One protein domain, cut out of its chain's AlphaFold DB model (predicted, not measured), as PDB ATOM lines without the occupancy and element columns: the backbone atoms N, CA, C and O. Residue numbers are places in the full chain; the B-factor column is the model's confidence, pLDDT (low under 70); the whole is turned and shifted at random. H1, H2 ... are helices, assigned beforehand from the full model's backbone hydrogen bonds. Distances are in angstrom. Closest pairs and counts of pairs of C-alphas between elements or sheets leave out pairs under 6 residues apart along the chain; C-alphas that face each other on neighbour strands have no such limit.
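This is residues 4 to 56 of the 70 residues of the protein "Antitoxin ParD" of Alishewanella aestuarii B11 (UniProt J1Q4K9). One long, nearly straight helix, H2, makes the length of the model, and a short helix, H1, meets it near its first residues to make a corner, like an L with one long arm. A loop, residues 15 to 20, turns the chain from the short arm into the long one, and residues 28 to 56 stand free. The printed part has 53 residues with two named helices, H1 then H2, and no named strand; its class is all helix. It is extended, with a radius of gyration of the C-alphas of 18.6 A, and its C-alphas span 57 by 18 by 14 A.

H1 holds residues 4 to 14, from C-alpha 4 at (129.967, 127.314, 149.400) to C-alpha 14 at (136.646, 136.642, 159.630), 15.4 A from first to last C-alpha. H2 holds residues 21 to 54 and is 49.3 A long from first to last C-alpha. It begins with C-alpha 21 at (142.695, 131.849, 152.133) and ends with C-alpha 54 at (144.108, 83.016, 158.486).

H1 and H2 touch, with 6 pairs of C-alphas within 8 A. The closest C-alphas of the two are those of Ile 9 and Ala 21, 6.1 A apart. H2 touches H1 with residues 21 to 24 alone. The lines of the two helices stand at a steep tilt of 67 degrees, and they run opposite ways. In H1 and H2 every O i to N i+4 pair is within hydrogen-bond range.

The outline is a rod, and the two C-alphas farthest apart are those of Ala 14 and Gly 56, at 57.1 A. The link from H1 to H2, 6 residues, is short. The printed part has no cut. The mean pLDDT of the printed part is 94.8, and no printed residue is under 70.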
ATOM      1  N   HIS A   4     129.866 127.928 148.079       89.25
ATOM      2  CA  HIS A   4     129.967 127.314 149.400       89.25
ATOM      3  C   HIS A   4     131.371 127.443 150.018       89.25
ATOM      4  O   HIS A   4     131.510 127.864 151.168       89.25
ATOM      5  N   TRP A   5     132.419 127.128 149.251       86.56
ATOM      6  CA  TRP A   5     133.796 127.115 149.747       86.56
ATOM      7  C   TRP A   5     134.352 128.520 149.943       86.56
ATOM      8  O   TRP A   5     135.060 128.767 150.914       86.56
ATOM      9  N   GLU A   6     133.989 129.464 149.075       89.69
ATOM     10  CA  GLU A   6     134.375 130.863 149.273       89.69
ATOM     11  C   GLU A   6     133.733 131.456 150.527       89.69
ATOM     12  O   GLU A   6     134.375 132.200 151.270       89.69
ATOM     13  N   THR A   7     132.466 131.121 150.781       92.00
ATOM     14  CA  THR A   7     131.758 131.552 151.989       92.00
ATOM     15  C   THR A   7     132.392 130.951 153.240       92.00
ATOM     16  O   THR A   7     132.594 131.664 154.221       92.00
ATOM     17  N   PHE A   8     132.750 129.667 153.200       89.88
ATOM     18  CA  PHE A   8     133.465 129.001 154.285       89.88
ATOM     19  C   PHE A   8     134.815 129.673 154.572       89.88
ATOM     20  O   PHE A   8     135.043 130.120 155.693       89.88
ATOM     21  N   ILE A   9     135.668 129.848 153.555       91.88
ATOM     22  CA  ILE A   9     136.991 130.473 153.709       91.88
ATOM     23  C   ILE A   9     136.867 131.900 154.261       91.88
ATOM     24  O   ILE A   9     137.605 132.270 155.173       91.88
ATOM     25  N   ARG A  10     135.915 132.699 153.755       91.62
ATOM     26  CA  ARG A  10     135.669 134.057 154.268       91.62
ATOM     27  C   ARG A  10     135.270 134.056 155.743       91.62
ATOM     28  O   ARG A  10     135.767 134.896 156.485       91.62
ATOM     29  N   LYS A  11     134.409 133.127 156.174       91.94
ATOM     30  CA  LYS A  11     134.027 132.996 157.590       91.94
ATOM     31  C   LYS A  11     135.224 132.622 158.458       91.94
ATOM     32  O   LYS A  11     135.443 133.268 159.473       91.94
ATOM     33  N   GLU A  12     136.025 131.652 158.032       92.44
ATOM     34  CA  GLU A  12     137.208 131.217 158.781       92.44
ATOM     35  C   GLU A  12     138.225 132.355 158.962       92.44
ATOM     36  O   GLU A  12     138.719 132.570 160.068       92.44
ATOM     37  N   ILE A  13     138.463 133.161 157.922       92.75
ATOM     38  CA  ILE A  13     139.310 134.360 158.020       92.75
ATOM     39  C   ILE A  13     138.670 135.412 158.938       92.75
ATOM     40  O   ILE A  13     139.348 135.979 159.792       92.75
ATOM     41  N   ALA A  14     137.361 135.653 158.818       92.00
ATOM     42  CA  ALA A  14     136.646 136.642 159.630       92.00
ATOM     43  C   ALA A  14     136.640 136.313 161.134       92.00
ATOM     44  O   ALA A  14     136.539 137.222 161.953       92.00
ATOM     45  N   THR A  15     136.783 135.039 161.515       92.19
ATOM     46  CA  THR A  15     136.958 134.646 162.926       92.19
ATOM     47  C   THR A  15     138.331 135.019 163.496       92.19
ATOM     48  O   THR A  15     138.543 134.891 164.698       92.19
ATOM     49  N   GLY A  16     139.275 135.447 162.650       90.00
ATOM     50  CA  GLY A  16     140.661 135.729 163.026       90.00
ATOM     51  C   GLY A  16     141.540 134.481 163.150       90.00
ATOM     52  O   GLY A  16     142.715 134.599 163.482       90.00
ATOM     53  N   ARG A  17     141.000 133.286 162.874       87.31
ATOM     54  CA  ARG A  17     141.736 132.014 162.946       87.31
ATOM     55  C   ARG A  17     142.819 131.891 161.869       87.31
ATOM     56  O   ARG A  17     143.834 131.247 162.110       87.31
ATOM     57  N   TYR A  18     142.609 132.507 160.707       93.19
ATOM     58  CA  TYR A  18     143.553 132.491 159.589       93.19
ATOM     59  C   TYR A  18     143.699 133.890 158.990       93.19
ATOM     60  O   TYR A  18     142.711 134.608 158.842       93.19
ATOM     61  N   GLY A  19     144.915 134.262 158.599       90.94
ATOM     62  CA  GLY A  19     145.227 135.541 157.964       90.94
ATOM     63  C   GLY A  19     145.011 135.549 156.450       90.94
ATOM     64  O   GLY A  19     144.993 136.614 155.834       90.94
ATOM     65  N   SER A  20     144.841 134.383 155.816       92.94
ATOM     66  CA  SER A  20     144.583 134.300 154.374       92.94
ATOM     67  C   SER A  20     143.873 133.014 153.949       92.94
ATOM     68  O   SER A  20     143.926 131.988 154.625       92.94
ATOM     69  N   ALA A  21     143.279 133.038 152.753       91.56
ATOM     70  CA  ALA A  21     142.695 131.849 152.133       91.56
ATOM     71  C   ALA A  21     143.732 130.731 151.929       91.56
ATOM     72  O   ALA A  21     143.424 129.553 152.093       91.56
ATOM     73  N   SER A  22     144.979 131.094 151.611       94.00
ATOM     74  CA  SER A  22     146.069 130.132 151.442       94.00
ATOM     75  C   SER A  22     146.406 129.398 152.739       94.00
ATOM     76  O   SER A  22     146.785 128.232 152.685       94.00
ATOM     77  N   GLU A  23     146.263 130.043 153.898       94.12
ATOM     78  CA  GLU A  23     146.438 129.379 155.194       94.12
ATOM     79  C   GLU A  23     145.327 128.373 155.472       94.12
ATOM     80  O   GLU A  23     145.642 127.234 155.813       94.12
ATOM     81  N   VAL A  24     144.065 128.743 155.225       94.44
ATOM     82  CA  VAL A  24     142.915 127.832 155.363       94.44
ATOM     83  C   VAL A  24     143.114 126.580 154.508       94.44
ATOM     84  O   VAL A  24     142.951 125.457 154.978       94.44
ATOM     85  N   VAL A  25     143.508 126.759 153.244       92.81
ATOM     86  CA  VAL A  25     143.710 125.639 152.316       92.81
ATOM     87  C   VAL A  25     144.887 124.763 152.746       92.81
ATOM     88  O   VAL A  25     144.770 123.541 152.708       92.81
ATOM     89  N   ARG A  26     146.010 125.348 153.185       95.25
ATOM     90  CA  ARG A  26     147.157 124.567 153.682       95.25
ATOM     91  C   ARG A  26     146.794 123.737 154.906       95.25
ATOM     92  O   ARG A  26     147.210 122.585 154.991       95.25
ATOM     93  N   ASP A  27     146.043 124.309 155.838       95.88
ATOM     94  CA  ASP A  27     145.614 123.599 157.041       95.88
ATOM     95  C   ASP A  27     144.638 122.459 156.719       95.88
ATOM     96  O   ASP A  27     144.810 121.329 157.184       95.88
ATOM     97  N   ALA A  28     143.686 122.715 155.818       93.50
ATOM     98  CA  ALA A  28     142.764 121.699 155.324       93.50
ATOM     99  C   ALA A  28     143.496 120.543 154.623       93.50
ATOM    100  O   ALA A  28     143.183 119.376 154.864       93.50
ATOM    101  N   LEU A  29     144.492 120.849 153.782       96.50
ATOM    102  CA  LEU A  29     145.302 119.835 153.103       96.50
ATOM    103  C   LEU A  29     146.144 119.019 154.086       96.50
ATOM    104  O   LEU A  29     146.166 117.796 153.970       96.50
ATOM    105  N   ARG A  30     146.765 119.662 155.081       97.06
ATOM    106  CA  ARG A  30     147.529 118.967 156.129       97.06
ATOM    107  C   ARG A  30     146.638 118.013 156.920       97.06
ATOM    108  O   ARG A  30     146.959 116.840 157.069       97.06
ATOM    109  N   THR A  31     145.468 118.487 157.341       96.62
ATOM    110  CA  THR A  31     144.480 117.672 158.062       96.62
ATOM    111  C   THR A  31     144.016 116.477 157.224       96.62
ATOM    112  O   THR A  31     143.857 115.363 157.731       96.62
ATOM    113  N   LEU A  32     143.800 116.687 155.921       97.25
ATOM    114  CA  LEU A  32     143.427 115.619 154.998       97.25
ATOM    115  C   LEU A  32     144.546 114.579 154.854       97.25
ATOM    116  O   LEU A  32     144.266 113.379 154.880       97.25
ATOM    117  N   GLU A  33     145.792 115.028 154.717       97.62
ATOM    118  CA  GLU A  33     146.970 114.169 154.616       97.62
ATOM    119  C   GLU A  33     147.159 113.322 155.879       97.62
ATOM    120  O   GLU A  33     147.256 112.098 155.787       97.62
ATOM    121  N   GLU A  34     147.091 113.934 157.061       98.00
ATOM    122  CA  GLU A  34     147.173 113.232 158.346       98.00
ATOM    123  C   GLU A  34     146.075 112.176 158.496       98.00
ATOM    124  O   GLU A  34     146.327 111.045 158.926       98.00
ATOM    125  N   ARG A  35     144.835 112.517 158.122       97.94
ATOM    126  CA  ARG A  35     143.715 111.570 158.154       97.94
ATOM    127  C   ARG A  35     143.946 110.406 157.196       97.94
ATOM    128  O   ARG A  35     143.644 109.266 157.550       97.94
ATOM    129  N   LYS A  36     144.471 110.680 155.999       97.94
ATOM    130  CA  LYS A  36     144.785 109.647 155.011       97.94
ATOM    131  C   LYS A  36     145.889 108.724 155.527       97.94
ATOM    132  O   LYS A  36     145.700 107.514 155.497       97.94
ATOM    133  N   ALA A  37     146.967 109.271 156.084       97.94
ATOM    134  CA  ALA A  37     148.059 108.491 156.663       97.94
ATOM    135  C   ALA A  37     147.576 107.555 157.786       97.94
ATOM    136  O   ALA A  37     147.887 106.366 157.776       97.94
ATOM    137  N   LYS A  38     146.739 108.057 158.704       97.88
ATOM    138  CA  LYS A  38     146.130 107.241 159.771       97.88
ATOM    139  C   LYS A  38     145.258 106.115 159.214       97.88
ATOM    140  O   LYS A  38     145.297 104.998 159.724       97.88
ATOM    141  N   LEU A  39     144.472 106.396 158.173       98.38
ATOM    142  CA  LEU A  39     143.605 105.395 157.554       98.38
ATOM    143  C   LEU A  39     144.406 104.311 156.821       98.38
ATOM    144  O   LEU A  39     144.052 103.139 156.918       98.38
ATOM    145  N   GLU A  40     145.470 104.688 156.112       98.38
ATOM    146  CA  GLU A  40     146.367 103.734 155.452       98.38
ATOM    147  C   GLU A  40     147.077 102.839 156.475       98.38
ATOM    148  O   GLU A  40     147.064 101.619 156.328       98.38
ATOM    149  N   ALA A  41     147.602 103.413 157.563       98.31
ATOM    150  CA  ALA A  41     148.213 102.641 158.644       98.31
ATOM    151  C   ALA A  41     147.219 101.646 159.267       98.31
ATOM    152  O   ALA A  41     147.531 100.467 159.429       98.31
ATOM    153  N   LEU A  42     145.989 102.088 159.549       98.31
ATOM    154  CA  LEU A  42     144.935 101.214 160.067       98.31
ATOM    155  C   LEU A  42     144.632 100.058 159.106       98.31
ATOM    156  O   LEU A  42     144.540  98.909 159.532       98.31
ATOM    157  N   ARG A  43     144.491 100.345 157.806       98.38
ATOM    158  CA  ARG A  43     144.250  99.317 156.783       98.38
ATOM    159  C   ARG A  43     145.394  98.313 156.717       98.38
ATOM    160  O   ARG A  43     145.124  97.118 156.650       98.38
ATOM    161  N   ALA A  44     146.639  98.781 156.773       98.44
ATOM    162  CA  ALA A  44     147.816  97.920 156.772       98.44
ATOM    163  C   ALA A  44     147.833  96.983 157.990       98.44
ATOM    164  O   ALA A  44     147.983  95.773 157.829       98.44
ATOM    165  N   HIS A  45     147.593  97.511 159.195       97.88
ATOM    166  CA  HIS A  45     147.549  96.701 160.415       97.88
ATOM    167  C   HIS A  45     146.397  95.690 160.415       97.88
ATOM    168  O   HIS A  45     146.597  94.539 160.801       97.88
ATOM    169  N   LEU A  46     145.212  96.075 159.932       98.12
ATOM    170  CA  LEU A  46     144.085  95.148 159.792       98.12
ATOM    171  C   LEU A  46     144.372  94.049 158.768       98.12
ATOM    172  O   LEU A  46     144.049  92.890 159.015       98.12
ATOM    173  N   ALA A  47     144.988  94.389 157.634       98.12
ATOM    174  CA  ALA A  47     145.366  93.409 156.622       98.12
ATOM    175  C   ALA A  47     146.395  92.408 157.165       98.12
ATOM    176  O   ALA A  47     146.241  91.205 156.956       98.12
ATOM    177  N   GLN A  48     147.397  92.891 157.908       97.56
ATOM    178  CA  GLN A  48     148.373  92.040 158.585       97.56
ATOM    179  C   GLN A  48     147.691  91.109 159.595       97.56
ATOM    180  O   GLN A  48     147.876  89.899 159.515       97.56
ATOM    181  N   GLY A  49     146.862  91.643 160.497       96.56
ATOM    182  CA  GLY A  49     146.160  90.830 161.496       96.56
ATOM    183  C   GLY A  49     145.223  89.795 160.865       96.56
ATOM    184  O   GLY A  49     145.160  88.655 161.315       96.56
ATOM    185  N   ALA A  50     144.541  90.153 159.773       97.50
ATOM    186  CA  ALA A  50     143.703  89.219 159.024       97.50
ATOM    187  C   ALA A  50     144.520  88.093 158.370       97.50
ATOM    188  O   ALA A  50     144.058  86.953 158.336       97.50
ATOM    189  N   LEU A  51     145.719  88.388 157.858       97.94
ATOM    190  CA  LEU A  51     146.625  87.370 157.326       97.94
ATOM    191  C   LEU A  51     147.091  86.418 158.433       97.94
ATOM    192  O   LEU A  51     146.923  85.209 158.295       97.94
ATOM    193  N   GLN A  52     147.575  86.964 159.550       96.88
ATOM    194  CA  GLN A  52     148.014  86.193 160.719       96.88
ATOM    195  C   GLN A  52     146.907  85.259 161.220       96.88
ATOM    196  O   GLN A  52     147.127  84.061 161.380       96.88
ATOM    197  N   ALA A  53     145.681  85.773 161.361       94.62
ATOM    198  CA  ALA A  53     144.534  84.979 161.792       94.62
ATOM    199  C   ALA A  53     144.198  83.835 160.819       94.62
ATOM    200  O   ALA A  53     143.864  82.734 161.252       94.62
ATOM    201  N   ARG A  54     144.307  84.067 159.502       96.62
ATOM    202  CA  ARG A  54     144.108  83.016 158.486       96.62
ATOM    203  C   ARG A  54     145.187  81.938 158.536       96.62
ATOM    204  O   ARG A  54     144.898  80.795 158.202       96.62
ATOM    205  N   GLU A  55     146.397  82.302 158.940       97.00
ATOM    206  CA  GLU A  55     147.529  81.389 159.126       97.00
ATOM    207  C   GLU A  55     147.546  80.734 160.519       97.00
ATOM    208  O   GLU A  55     148.424  79.923 160.801       97.00
ATOM    209  N   GLY A  56     146.579  81.054 161.388       94.56
ATOM    210  CA  GLY A  56     146.515  80.536 162.757       94.56
ATOM    211  C   GLY A  56     147.546  81.152 163.707       94.56
ATOM    212  O   GLY A  56     147.773  80.616 164.787       94.56
TER     213      GLY A  56